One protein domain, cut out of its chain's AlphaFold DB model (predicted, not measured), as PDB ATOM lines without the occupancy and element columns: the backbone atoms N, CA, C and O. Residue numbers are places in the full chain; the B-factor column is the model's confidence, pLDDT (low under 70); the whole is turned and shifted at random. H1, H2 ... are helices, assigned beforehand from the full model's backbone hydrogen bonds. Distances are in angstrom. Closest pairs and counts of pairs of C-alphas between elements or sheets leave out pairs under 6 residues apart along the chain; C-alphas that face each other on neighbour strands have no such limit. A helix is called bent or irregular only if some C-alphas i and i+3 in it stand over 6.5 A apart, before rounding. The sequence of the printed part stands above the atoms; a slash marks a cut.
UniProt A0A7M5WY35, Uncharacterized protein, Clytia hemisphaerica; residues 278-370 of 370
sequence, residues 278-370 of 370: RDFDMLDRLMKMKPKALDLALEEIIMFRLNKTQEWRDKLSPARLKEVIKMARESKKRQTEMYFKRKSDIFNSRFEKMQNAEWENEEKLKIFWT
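This is residues 278 to 370 of the 370 residues of an uncharacterized protein of Clytia hemisphaerica (UniProt A0A7M5WY35). One long bent helix, H4, makes the length, and the short helices H1, H2 and H3 form a loose head beside its first part, with H1 packed on H2. Residues 341 to 370 stick out as an arm. The 93 printed residues, all helix in class with four named helices, H1 to H4, are extended, with a radius of gyration of the C-alphas of 21.6 A and spans of 76 by 28 by 22 A.

H1, residues 278 to 289, begins at C-alpha 278 (-7.571, -31.464, -38.496) and is 16.4 A long. H2 is residues 295 to 306, 16.4 A, and H3 residues 309 to 314, 8.6 A. H4, residues 318 to 368, was assigned as one helix by its hydrogen bonds but is bent: C-alphas 330 and 333 are 6.9 A apart. Its arms are H4a, residues 318 to 330, 18.6 A, and H4b, residues 333 to 368, 52.7 A, ending at C-alpha 368 (-21.826, 3.502, -66.645).

H1 touches H2, whose residues 298 to 302 alone take part, at a steep tilt of 49 degrees, opposite ways; the closest C-alphas, of Leu 286 and Leu 298, are 6.8 A apart. Close but not clearly touching are H2 and H3, closest C-alphas Phe 304 and Gln 310 at 7.2 A; H3 and H4a, Arg 313 and Leu 321 at 7.0 A; and H2 and H4b, Leu 296 and Tyr 339 at 7.4 A. H4a and H4b stand at a steep tilt of 42 degrees. H1 is apart from H3, H4a and H4b. Every O i to N i+4 pair is within hydrogen-bond range in H1, H2, H3, H4a and H4b.

The C-alphas farthest apart, of Pro 318 and Thr 370, are 76.5 A apart. The printed part has no cut, and its three links are tight. Residues 365 to 370 have pLDDT under 70.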
ATOM      1  N   ARG A 278      -7.177 -30.227 -39.181       76.75
ATOM      2  CA  ARG A 278      -7.571 -31.464 -38.496       76.75
ATOM      3  C   ARG A 278      -9.039 -31.440 -38.069       76.75
ATOM      4  O   ARG A 278      -9.706 -32.475 -38.130       76.75
ATOM      5  N   ASP A 279      -9.526 -30.284 -37.629       81.00
ATOM      6  CA  ASP A 279     -10.913 -30.100 -37.209       81.00
ATOM      7  C   ASP A 279     -11.860 -30.199 -38.416       81.00
ATOM      8  O   ASP A 279     -12.869 -30.906 -38.348       81.00
ATOM      9  N   PHE A 280     -11.488 -29.597 -39.552       80.50
ATOM     10  CA  PHE A 280     -12.218 -29.719 -40.816       80.50
ATOM     11  C   PHE A 280     -12.183 -31.135 -41.395       80.50
ATOM     12  O   PHE A 280     -13.222 -31.628 -41.824       80.50
ATOM     13  N   ASP A 281     -11.043 -31.827 -41.354       78.88
ATOM     14  CA  ASP A 281     -10.932 -33.228 -41.781       78.88
ATOM     15  C   ASP A 281     -11.853 -34.133 -40.950       78.88
ATOM     16  O   ASP A 281     -12.510 -35.044 -41.465       78.88
ATOM     17  N   MET A 282     -11.922 -33.883 -39.640       85.38
ATOM     18  CA  MET A 282     -12.829 -34.608 -38.758       85.38
ATOM     19  C   MET A 282     -14.291 -34.293 -39.082       85.38
ATOM     20  O   MET A 282     -15.100 -35.222 -39.130       85.38
ATOM     21  N   LEU A 283     -14.622 -33.025 -39.337       88.44
ATOM     22  CA  LEU A 283     -15.959 -32.616 -39.759       88.44
ATOM     23  C   LEU A 283     -16.363 -33.280 -41.081       88.44
ATOM     24  O   LEU A 283     -17.423 -33.896 -41.134       88.44
ATOM     25  N   ASP A 284     -15.515 -33.237 -42.111       85.38
ATOM     26  CA  ASP A 284     -15.779 -33.847 -43.422       85.38
ATOM     27  C   ASP A 284     -16.023 -35.358 -43.294       85.38
ATOM     28  O   ASP A 284     -17.010 -35.901 -43.803       85.38
ATOM     29  N   ARG A 285     -15.182 -36.051 -42.517       87.56
ATOM     30  CA  ARG A 285     -15.387 -37.473 -42.220       87.56
ATOM     31  C   ARG A 285     -16.715 -37.713 -41.502       87.56
ATOM     32  O   ARG A 285     -17.428 -38.662 -41.837       87.56
ATOM     33  N   LEU A 286     -17.050 -36.897 -40.504       91.50
ATOM     34  CA  LEU A 286     -18.298 -37.024 -39.754       91.50
ATOM     35  C   LEU A 286     -19.521 -36.766 -40.636       91.50
ATOM     36  O   LEU A 286     -20.474 -37.536 -40.549       91.50
ATOM     37  N   MET A 287     -19.478 -35.771 -41.521       89.81
ATOM     38  CA  MET A 287     -20.543 -35.490 -42.487       89.81
ATOM     39  C   MET A 287     -20.759 -36.667 -43.443       89.81
ATOM     40  O   MET A 287     -21.900 -37.048 -43.694       89.81
ATOM     41  N   LYS A 288     -19.683 -37.316 -43.910       89.19
ATOM     42  CA  LYS A 288     -19.771 -38.522 -44.755       89.19
ATOM     43  C   LYS A 288     -20.352 -39.726 -44.014       89.19
ATOM     44  O   LYS A 288     -21.166 -40.456 -44.566       89.19
ATOM     45  N   MET A 289     -19.946 -39.941 -42.762       90.50
ATOM     46  CA  MET A 289     -20.435 -41.066 -41.950       90.50
ATOM     47  C   MET A 289     -21.848 -40.835 -41.397       90.50
ATOM     48  O   MET A 289     -22.565 -41.793 -41.113       90.50
ATOM     49  N   LYS A 290     -22.238 -39.574 -41.184       93.00
ATOM     50  CA  LYS A 290     -23.497 -39.168 -40.548       93.00
ATOM     51  C   LYS A 290     -24.163 -38.031 -41.342       93.00
ATOM     52  O   LYS A 290     -24.359 -36.948 -40.793       93.00
ATOM     53  N   PRO A 291     -24.594 -38.269 -42.594       89.69
ATOM     54  CA  PRO A 291     -25.097 -37.212 -43.482       89.69
ATOM     55  C   PRO A 291     -26.401 -36.556 -43.006       89.69
ATOM     56  O   PRO A 291     -26.756 -35.480 -43.467       89.69
ATOM     57  N   LYS A 292     -27.125 -37.204 -42.085       92.75
ATOM     58  CA  LYS A 292     -28.365 -36.687 -41.485       92.75
ATOM     59  C   LYS A 292     -28.157 -36.053 -40.103       92.75
ATOM     60  O   LYS A 292     -29.136 -35.681 -39.462       92.75
ATOM     61  N   ALA A 293     -26.922 -35.998 -39.598       90.69
ATOM     62  CA  ALA A 293     -26.649 -35.352 -38.320       90.69
ATOM     63  C   ALA A 293     -26.753 -33.828 -38.454       90.69
ATOM     64  O   ALA A 293     -26.379 -33.259 -39.473       90.69
ATOM     65  N   LEU A 294     -27.251 -33.176 -37.403       88.50
ATOM     66  CA  LEU A 294     -27.255 -31.718 -37.309       88.50
ATOM     67  C   LEU A 294     -25.823 -31.200 -37.136       88.50
ATOM     68  O   LEU A 294     -25.057 -31.808 -36.388       88.50
ATOM     69  N   ASP A 295     -25.504 -30.044 -37.728       88.00
ATOM     70  CA  ASP A 295     -24.175 -29.422 -37.589       88.00
ATOM     71  C   ASP A 295     -23.789 -29.249 -36.111       88.00
ATOM     72  O   ASP A 295     -22.664 -29.551 -35.731       88.00
ATOM     73  N   LEU A 296     -24.758 -28.873 -35.262       89.62
ATOM     74  CA  LEU A 296     -24.579 -28.758 -33.811       89.62
ATOM     75  C   LEU A 296     -24.103 -30.073 -33.174       89.62
ATOM     76  O   LEU A 296     -23.182 -30.077 -32.367       89.62
ATOM     77  N   ALA A 297     -24.695 -31.205 -33.561       90.25
ATOM     78  CA  ALA A 297     -24.311 -32.509 -33.026       90.25
ATOM     79  C   ALA A 297     -22.923 -32.946 -33.527       90.25
ATOM     80  O   ALA A 297     -22.191 -33.630 -32.814       90.25
ATOM     81  N   LEU A 298     -22.550 -32.565 -34.753       92.00
ATOM     82  CA  LEU A 298     -21.206 -32.813 -35.273       92.00
ATOM     83  C   LEU A 298     -20.164 -31.971 -34.529       92.00
ATOM     84  O   LEU A 298     -19.143 -32.512 -34.106       92.00
ATOM     85  N   GLU A 299     -20.447 -30.687 -34.308       89.44
ATOM     86  CA  GLU A 299     -19.612 -29.773 -33.523       89.44
ATOM     87  C   GLU A 299     -19.422 -30.281 -32.086       89.44
ATOM     88  O   GLU A 299     -18.296 -30.323 -31.596       89.44
ATOM     89  N   GLU A 300     -20.484 -30.766 -31.435       90.44
ATOM     90  CA  GLU A 300     -20.408 -31.379 -30.103       90.44
ATOM     91  C   GLU A 300     -19.448 -32.578 -30.064       90.44
ATOM     92  O   GLU A 300     -18.643 -32.686 -29.140       90.44
ATOM     93  N   ILE A 301     -19.480 -33.464 -31.069       91.62
ATOM     94  CA  ILE A 301     -18.561 -34.615 -31.159       91.62
ATOM     95  C   ILE A 301     -17.110 -34.140 -31.301       91.62
ATOM     96  O   ILE A 301     -16.212 -34.674 -30.640       91.62
ATOM     97  N   ILE A 302     -16.881 -33.144 -32.157       90.12
ATOM     98  CA  ILE A 302     -15.561 -32.549 -32.388       90.12
ATOM     99  C   ILE A 302     -15.032 -31.944 -31.083       90.12
ATOM    100  O   ILE A 302     -13.954 -32.323 -30.621       90.12
ATOM    101  N   MET A 303     -15.826 -31.092 -30.437       89.75
ATOM    102  CA  MET A 303     -15.479 -30.427 -29.180       89.75
ATOM    103  C   MET A 303     -15.255 -31.421 -28.040       89.75
ATOM    104  O   MET A 303     -14.300 -31.277 -27.278       89.75
ATOM    105  N   PHE A 304     -16.080 -32.466 -27.941       90.56
ATOM    106  CA  PHE A 304     -15.925 -33.519 -26.937       90.56
ATOM    107  C   PHE A 304     -14.562 -34.213 -27.046       90.56
ATOM    108  O   PHE A 304     -13.929 -34.521 -26.032       90.56
ATOM    109  N   ARG A 305     -14.084 -34.429 -28.276       88.62
ATOM    110  CA  ARG A 305     -12.763 -35.004 -28.534       88.62
ATOM    111  C   ARG A 305     -11.638 -34.008 -28.251       88.62
ATOM    112  O   ARG A 305     -10.695 -34.364 -27.550       88.62
ATOM    113  N   LEU A 306     -11.718 -32.796 -28.799       86.50
ATOM    114  CA  LEU A 306     -10.640 -31.800 -28.712       86.50
ATOM    115  C   LEU A 306     -10.392 -31.335 -27.276       86.50
ATOM    116  O   LEU A 306      -9.243 -31.235 -26.856       86.50
ATOM    117  N   ASN A 307     -11.459 -31.161 -26.497       89.31
ATOM    118  CA  ASN A 307     -11.369 -30.779 -25.087       89.31
ATOM    119  C   ASN A 307     -10.988 -31.946 -24.168       89.31
ATOM    120  O   ASN A 307     -10.926 -31.766 -22.952       89.31
ATOM    121  N   LYS A 308     -10.766 -33.150 -24.720       90.88
ATOM    122  CA  LYS A 308     -10.530 -34.381 -23.953       90.88
ATOM    123  C   LYS A 308     -11.611 -34.604 -22.892       90.88
ATOM    124  O   LYS A 308     -11.334 -35.052 -21.779       90.88
ATOM    125  N   THR A 309     -12.862 -34.298 -23.240       91.88
ATOM    126  CA  THR A 309     -13.985 -34.320 -22.297       91.88
ATOM    127  C   THR A 309     -14.177 -35.707 -21.686       91.88
ATOM    128  O   THR A 309     -14.554 -35.801 -20.523       91.88
ATOM    129  N   GLN A 310     -13.858 -36.779 -22.421       91.12
ATOM    130  CA  GLN A 310     -13.851 -38.143 -21.887       91.12
ATOM    131  C   GLN A 310     -12.825 -38.318 -20.753       91.12
ATOM    132  O   GLN A 310     -13.200 -38.734 -19.665       91.12
ATOM    133  N   GLU A 311     -11.563 -37.928 -20.968       94.38
ATOM    134  CA  GLU A 311     -10.508 -38.033 -19.945       94.38
ATOM    135  C   GLU A 311     -10.828 -37.191 -18.704       94.38
ATOM    136  O   GLU A 311     -10.551 -37.596 -17.577       94.38
ATOM    137  N   TRP A 312     -11.396 -35.999 -18.904       95.00
ATOM    138  CA  TRP A 312     -11.864 -35.154 -17.806       95.00
ATOM    139  C   TRP A 312     -13.011 -35.818 -17.040       95.00
ATOM    140  O   TRP A 312     -12.982 -35.873 -15.813       95.00
ATOM    141  N   ARG A 313     -13.996 -36.362 -17.763       92.00
ATOM    142  CA  ARG A 313     -15.163 -37.044 -17.200       92.00
ATOM    143  C   ARG A 313     -14.764 -38.262 -16.369       92.00
ATOM    144  O   ARG A 313     -15.332 -38.458 -15.298       92.00
ATOM    145  N   ASP A 314     -13.794 -39.041 -16.835       93.06
ATOM    146  CA  ASP A 314     -13.333 -40.264 -16.167       93.06
ATOM    147  C   ASP A 314     -12.615 -39.979 -14.834       93.06
ATOM    148  O   ASP A 314     -12.520 -40.857 -13.981       93.06
ATOM    149  N   LYS A 315     -12.167 -38.736 -14.614       95.56
ATOM    150  CA  LYS A 315     -11.562 -38.277 -13.352       95.56
ATOM    151  C   LYS A 315     -12.584 -37.756 -12.334       95.56
ATOM    152  O   LYS A 315     -12.201 -37.417 -11.215       95.56
ATOM    153  N   LEU A 316     -13.862 -37.635 -12.699       95.00
ATOM    154  CA  LEU A 316     -14.889 -37.104 -11.801       95.00
ATOM    155  C   LEU A 316     -15.393 -38.169 -10.824       95.00
ATOM    156  O   LEU A 316     -15.579 -39.331 -11.179       95.00
ATOM    157  N   SER A 317     -15.718 -37.745  -9.601       96.00
ATOM    158  CA  SER A 317     -16.430 -38.609  -8.659       96.00
ATOM    159  C   SER A 317     -17.843 -38.938  -9.175       96.00
ATOM    160  O   SER A 317     -18.446 -38.127  -9.889       96.00
ATOM    161  N   PRO A 318     -18.440 -40.078  -8.776       94.94
ATOM    162  CA  PRO A 318     -19.784 -40.457  -9.220       94.94
ATOM    163  C   PRO A 318     -20.860 -39.403  -8.915       94.94
ATOM    164  O   PRO A 318     -21.783 -39.208  -9.706       94.94
ATOM    165  N   ALA A 319     -20.732 -38.698  -7.785       94.69
ATOM    166  CA  ALA A 319     -21.642 -37.620  -7.404       94.69
ATOM    167  C   ALA A 319     -21.522 -36.416  -8.352       94.69
ATOM    168  O   ALA A 319     -22.529 -35.961  -8.900       94.69
ATOM    169  N   ARG A 320     -20.291 -35.956  -8.620       94.38
ATOM    170  CA  ARG A 320     -20.039 -34.822  -9.519       94.38
ATOM    171  C   ARG A 320     -20.413 -35.145 -10.965       94.38
ATOM    172  O   ARG A 320     -20.951 -34.292 -11.664       94.38
ATOM    173  N   LEU A 321     -20.188 -36.381 -11.407       93.25
ATOM    174  CA  LEU A 321     -20.580 -36.834 -12.739       93.25
ATOM    175  C   LEU A 321     -22.100 -36.744 -12.952       93.25
ATOM    176  O   LEU A 321     -22.547 -36.228 -13.978       93.25
ATOM    177  N   LYS A 322     -22.901 -37.213 -11.983       94.12
ATOM    178  CA  LYS A 322     -24.371 -37.111 -12.043       94.12
ATOM    179  C   LYS A 322     -24.830 -35.658 -12.137       94.12
ATOM    180  O   LYS A 322     -25.720 -35.352 -12.929       94.12
ATOM    181  N   GLU A 323     -24.207 -34.779 -11.360       95.31
ATOM    182  CA  GLU A 323     -24.501 -33.346 -11.348       95.31
ATOM    183  C   GLU A 323     -24.225 -32.697 -12.715       95.31
ATOM    184  O   GLU A 323     -25.108 -32.072 -13.295       95.31
ATOM    185  N   VAL A 324     -23.037 -32.926 -13.284       93.19
ATOM    186  CA  VAL A 324     -22.643 -32.384 -14.596       93.19
ATOM    187  C   VAL A 324     -23.552 -32.896 -15.716       93.19
ATOM    188  O   VAL A 324     -23.973 -32.120 -16.573       93.19
ATOM    189  N   ILE A 325     -23.901 -34.189 -15.715       91.88
ATOM    190  CA  ILE A 325     -24.818 -34.758 -16.720       91.88
ATOM    191  C   ILE A 325     -26.210 -34.130 -16.605       91.88
ATOM    192  O   ILE A 325     -26.850 -33.875 -17.627       91.88
ATOM    193  N   LYS A 326     -26.686 -33.871 -15.380       94.31
ATOM    194  CA  LYS A 326     -27.958 -33.178 -15.155       94.31
ATOM    195  C   LYS A 326     -27.915 -31.761 -15.737       94.31
ATOM    196  O   LYS A 326     -28.782 -31.438 -16.545       94.31
ATOM    197  N   MET A 327     -26.866 -30.987 -15.442       93.00
ATOM    198  CA  MET A 327     -26.688 -29.641 -16.010       93.00
ATOM    199  C   MET A 327     -26.668 -29.657 -17.543       93.00
ATOM    200  O   MET A 327     -27.339 -28.847 -18.175       93.00
ATOM    201  N   ALA A 328     -25.946 -30.604 -18.153       89.25
ATOM    202  CA  ALA A 328     -25.868 -30.723 -19.610       89.25
ATOM    203  C   ALA A 328     -27.234 -31.034 -20.254       89.25
ATOM    204  O   ALA A 328     -27.566 -30.516 -21.321       89.25
ATOM    205  N   ARG A 329     -28.059 -31.864 -19.598       90.06
ATOM    206  CA  ARG A 329     -29.430 -32.156 -20.055       90.06
ATOM    207  C   ARG A 329     -30.324 -30.925 -19.963       90.06
ATOM    208  O   ARG A 329     -31.068 -30.650 -20.902       90.06
ATOM    209  N   GLU A 330     -30.228 -30.190 -18.863       93.19
ATOM    210  CA  GLU A 330     -31.003 -28.969 -18.627       93.19
ATOM    211  C   GLU A 330     -30.607 -27.848 -19.602       93.19
ATOM    212  O   GLU A 330     -31.472 -27.130 -20.107       93.19
ATOM    213  N   SER A 331     -29.324 -27.739 -19.961       90.50
ATOM    214  CA  SER A 331     -28.843 -26.717 -20.898       90.50
ATOM    215  C   SER A 331     -29.183 -26.997 -22.365       90.50
ATOM    216  O   SER A 331     -29.148 -26.068 -23.175       90.50
ATOM    217  N   LYS A 332     -29.530 -28.242 -22.727       88.19
ATOM    218  CA  LYS A 332     -29.732 -28.669 -24.124       88.19
ATOM    219  C   LYS A 332     -30.739 -27.800 -24.876       88.19
ATOM    220  O   LYS A 332     -30.463 -27.369 -25.995       88.19
ATOM    221  N   LYS A 333     -31.907 -27.544 -24.273       90.06
ATOM    222  CA  LYS A 333     -32.982 -26.765 -24.912       90.06
ATOM    223  C   LYS A 333     -32.493 -25.360 -25.267       90.06
ATOM    224  O   LYS A 333     -32.557 -24.963 -26.425       90.06
ATOM    225  N   ARG A 334     -31.897 -24.672 -24.288       92.69
ATOM    226  CA  ARG A 334     -31.334 -23.327 -24.455       92.69
ATOM    227  C   ARG A 334     -30.259 -23.281 -25.545       92.69
ATOM    228  O   ARG A 334     -30.276 -22.383 -26.378       92.69
ATOM    229  N   GLN A 335     -29.329 -24.236 -25.551       88.25
ATOM    230  CA  GLN A 335     -28.256 -24.283 -26.554       88.25
ATOM    231  C   GLN A 335     -28.803 -24.518 -27.968       88.25
ATOM    232  O   GLN A 335     -28.367 -23.867 -28.916       88.25
ATOM    233  N   THR A 336     -29.810 -25.386 -28.098       88.31
ATOM    234  CA  THR A 336     -30.479 -25.669 -29.376       88.31
ATOM    235  C   THR A 336     -31.178 -24.421 -29.927       88.31
ATOM    236  O   THR A 336     -31.003 -24.078 -31.095       88.31
ATOM    237  N   GLU A 337     -31.921 -23.699 -29.086       92.75
ATOM    238  CA  GLU A 337     -32.590 -22.443 -29.460       92.75
ATOM    239  C   GLU A 337     -31.580 -21.368 -29.888       92.75
ATOM    240  O   GLU A 337     -31.754 -20.726 -30.926       92.75
ATOM    241  N   MET A 338     -30.486 -21.211 -29.134       90.75
ATOM    242  CA  MET A 338     -29.401 -20.288 -29.485       90.75
ATOM    243  C   MET A 338     -28.764 -20.631 -30.836       90.75
ATOM    244  O   MET A 338     -28.490 -19.727 -31.627       90.75
ATOM    245  N   TYR A 339     -28.547 -21.919 -31.114       88.81
ATOM    246  CA  TYR A 339     -28.000 -22.380 -32.388       88.81
ATOM    247  C   TYR A 339     -28.922 -22.025 -33.563       88.81
ATOM    248  O   TYR A 339     -28.466 -21.419 -34.534       88.81
ATOM    249  N   PHE A 340     -30.222 -22.332 -33.472       91.69
ATOM    250  CA  PHE A 340     -31.170 -22.024 -34.549       91.69
ATOM    251  C   PHE A 340     -31.333 -20.522 -34.770       91.69
ATOM    252  O   PHE A 340     -31.343 -20.081 -35.921       91.69
ATOM    253  N   LYS A 341     -31.373 -19.733 -33.690       93.69
ATOM    254  CA  LYS A 341     -31.386 -18.270 -33.783       93.69
ATOM    255  C   LYS A 341     -30.160 -17.764 -34.540       93.69
ATOM    256  O   LYS A 341     -30.299 -17.087 -35.550       93.69
ATOM    257  N   ARG A 342     -28.959 -18.186 -34.128       89.38
ATOM    258  CA  ARG A 342     -27.706 -17.788 -34.786       89.38
ATOM    259  C   ARG A 342     -27.668 -18.204 -36.259       89.38
ATOM    260  O   ARG A 342     -27.178 -17.446 -37.090       89.38
ATOM    261  N   LYS A 343     -28.181 -19.391 -36.593       88.44
ATOM    262  CA  LYS A 343     -28.270 -19.871 -37.980       88.44
ATOM    263  C   LYS A 343     -29.185 -18.978 -38.823       88.44
ATOM    264  O   LYS A 343     -28.803 -18.618 -39.934       88.44
ATOM    265  N   SER A 344     -30.335 -18.580 -38.275       92.38
ATOM    266  CA  SER A 344     -31.251 -17.629 -38.912       92.38
ATOM    267  C   SER A 344     -30.606 -16.253 -39.097       92.38
ATOM    268  O   SER A 344     -30.654 -15.704 -40.192       92.38
ATOM    269  N   ASP A 345     -29.947 -15.725 -38.065       92.94
ATOM    270  CA  ASP A 345     -29.296 -14.409 -38.113       92.94
ATOM    271  C   ASP A 345     -28.192 -14.366 -39.185       92.94
ATOM    272  O   ASP A 345     -28.092 -13.414 -39.960       92.94
ATOM    273  N   ILE A 346     -27.377 -15.427 -39.277       88.44
ATOM    274  CA  ILE A 346     -26.333 -15.552 -40.306       88.44
ATOM    275  C   ILE A 346     -26.947 -15.628 -41.704       88.44
ATOM    276  O   ILE A 346     -26.419 -15.007 -42.628       88.44
ATOM    277  N   PHE A 347     -28.026 -16.394 -41.875       89.44
ATOM    278  CA  PHE A 347     -28.719 -16.506 -43.156       89.44
ATOM    279  C   PHE A 347     -29.256 -15.144 -43.608       89.44
ATOM    280  O   PHE A 347     -28.919 -14.700 -44.704       89.44
ATOM    281  N   ASN A 348     -29.981 -14.446 -42.731       92.00
ATOM    282  CA  ASN A 348     -30.548 -13.127 -43.015       92.00
ATOM    283  C   ASN A 348     -29.452 -12.105 -43.341       92.00
ATOM    284  O   ASN A 348     -29.515 -11.444 -44.370       92.00
ATOM    285  N   SER A 349     -28.379 -12.058 -42.546       90.12
ATOM    286  CA  SER A 349     -27.257 -11.146 -42.801       90.12
ATOM    287  C   SER A 349     -26.558 -11.416 -44.139       90.12
ATOM    288  O   SER A 349     -26.110 -10.486 -44.811       90.12
ATOM    289  N   ARG A 350     -26.427 -12.687 -44.549       85.44
ATOM    290  CA  ARG A 350     -25.866 -13.036 -45.865       85.44
ATOM    291  C   ARG A 350     -26.810 -12.646 -46.997       85.44
ATOM    292  O   ARG A 350     -26.336 -12.146 -48.012       85.44
ATOM    293  N   PHE A 351     -28.107 -12.861 -46.808       87.06
ATOM    294  CA  PHE A 351     -29.135 -12.508 -47.775       87.06
ATOM    295  C   PHE A 351     -29.193 -10.992 -48.014       87.06
ATOM    296  O   PHE A 351     -29.104 -10.554 -49.156       87.06
ATOM    297  N   GLU A 352     -29.200 -10.186 -46.949       91.38
ATOM    298  CA  GLU A 352     -29.136  -8.719 -47.030       91.38
ATOM    299  C   GLU A 352     -27.873  -8.232 -47.754       91.38
ATOM    300  O   GLU A 352     -27.934  -7.355 -48.611       91.38
ATOM    301  N   LYS A 353     -26.708  -8.825 -47.455       88.06
ATOM    302  CA  LYS A 353     -25.454  -8.483 -48.146       88.06
ATOM    303  C   LYS A 353     -25.503  -8.787 -49.638       88.06
ATOM    304  O   LYS A 353     -24.924  -8.035 -50.413       88.06
ATOM    305  N   MET A 354     -26.149  -9.884 -50.025       82.19
ATOM    306  CA  MET A 354     -26.302 -10.265 -51.426       82.19
ATOM    307  C   MET A 354     -27.205  -9.272 -52.164       82.19
ATOM    308  O   MET A 354     -26.793  -8.761 -53.198       82.19
ATOM    309  N   GLN A 355     -28.354  -8.909 -51.582       87.88
ATOM    310  CA  GLN A 355     -29.254  -7.900 -52.155       87.88
ATOM    311  C   GLN A 355     -28.590  -6.526 -52.285       87.88
ATOM    312  O   GLN A 355     -28.698  -5.879 -53.323       87.88
ATOM    313  N   ASN A 356     -27.849  -6.091 -51.263       87.44
ATOM    314  CA  ASN A 356     -27.117  -4.826 -51.320       87.44
ATOM    315  C   ASN A 356     -26.021  -4.853 -52.395       87.44
ATOM    316  O   ASN A 356     -25.819  -3.861 -53.086       87.44
ATOM    317  N   ALA A 357     -25.327  -5.983 -52.566       83.88
ATOM    318  CA  ALA A 357     -24.320  -6.129 -53.612       83.88
ATOM    319  C   ALA A 357     -24.939  -6.123 -55.020       83.88
ATOM    320  O   ALA A 357     -24.357  -5.533 -55.926       83.88
ATOM    321  N   GLU A 358     -26.105  -6.750 -55.204       80.88
ATOM    322  CA  GLU A 358     -26.875  -6.704 -56.453       80.88
ATOM    323  C   GLU A 358     -27.322  -5.273 -56.772       80.88
ATOM    324  O   GLU A 358     -27.036  -4.783 -57.864       80.88
ATOM    325  N   TRP A 359     -27.896  -4.562 -55.795       78.19
ATOM    326  CA  TRP A 359     -28.264  -3.149 -55.928       78.19
ATOM    327  C   TRP A 359     -27.063  -2.275 -56.303       78.19
ATOM    328  O   TRP A 359     -27.130  -1.498 -57.254       78.19
ATOM    329  N   GLU A 360     -25.944  -2.392 -55.580       82.25
ATOM    330  CA  GLU A 360     -24.724  -1.627 -55.868       82.25
ATOM    331  C   GLU A 360     -24.189  -1.906 -57.279       82.25
ATOM    332  O   GLU A 360     -23.586  -1.030 -57.903       82.25
ATOM    333  N   ASN A 361     -24.366  -3.129 -57.780       80.94
ATOM    334  CA  ASN A 361     -23.946  -3.502 -59.124       80.94
ATOM    335  C   ASN A 361     -24.886  -2.906 -60.187       80.94
ATOM    336  O   ASN A 361     -24.413  -2.385 -61.194       80.94
ATOM    337  N   GLU A 362     -26.198  -2.901 -59.939       77.69
ATOM    338  CA  GLU A 362     -27.191  -2.240 -60.796       77.69
ATOM    339  C   GLU A 362     -27.010  -0.716 -60.842       77.69
ATOM    340  O   GLU A 362     -27.097  -0.123 -61.919       77.69
ATOM    341  N   GLU A 363     -26.712  -0.065 -59.715       73.44
ATOM    342  CA  GLU A 363     -26.394   1.370 -59.680       73.44
ATOM    343  C   GLU A 363     -25.113   1.692 -60.449       73.44
ATOM    344  O   GLU A 363     -25.092   2.635 -61.241       73.44
ATOM    345  N   LYS A 364     -24.053   0.892 -60.274       73.56
ATOM    346  CA  LYS A 364     -22.807   1.058 -61.039       73.56
ATOM    347  C   LYS A 364     -23.037   0.901 -62.536       73.56
ATOM    348  O   LYS A 364     -22.463   1.661 -63.308       73.56
ATOM    349  N   LEU A 365     -23.881  -0.047 -62.944       64.12
ATOM    350  CA  LEU A 365     -24.258  -0.216 -64.344       64.12
ATOM    351  C   LEU A 365     -25.059   0.988 -64.852       64.12
ATOM    352  O   LEU A 365     -24.749   1.489 -65.925       64.12
ATOM    353  N   LYS A 366     -26.019   1.519 -64.084       67.94
ATOM    354  CA  LYS A 366     -26.771   2.729 -64.471       67.94
ATOM    355  C   LYS A 366     -25.867   3.947 -64.658       67.94
ATOM    356  O   LYS A 366     -26.031   4.643 -65.648       67.94
ATOM    357  N   ILE A 367     -24.889   4.148 -63.773       63.84
ATOM    358  CA  ILE A 367     -23.893   5.233 -63.877       63.84
ATOM    359  C   ILE A 367     -22.954   5.036 -65.078       63.84
ATOM    360  O   ILE A 367     -22.452   6.007 -65.625       63.84
ATOM    361  N   PHE A 368     -22.695   3.796 -65.499       46.06
ATOM    362  CA  PHE A 368     -21.826   3.502 -66.645       46.06
ATOM    363  C   PHE A 368     -22.523   3.710 -68.005       46.06
ATOM    364  O   PHE A 368     -21.846   3.840 -69.023       46.06
ATOM    365  N   TRP A 369     -23.860   3.733 -68.028       46.69
ATOM    366  CA  TRP A 369     -24.684   3.908 -69.234       46.69
ATOM    367  C   TRP A 369     -25.358   5.292 -69.338       46.69
ATOM    368  O   TRP A 369     -26.137   5.517 -70.265       46.69
ATOM    369  N   THR A 370     -25.050   6.210 -68.418       45.88
ATOM    370  CA  THR A 370     -25.382   7.649 -68.461       45.88
ATOM    371  C   THR A 370     -24.112   8.462 -68.590       45.88
ATOM    372  O   THR A 370     -24.102   9.412 -69.400       45.88
TER     373      THR A 370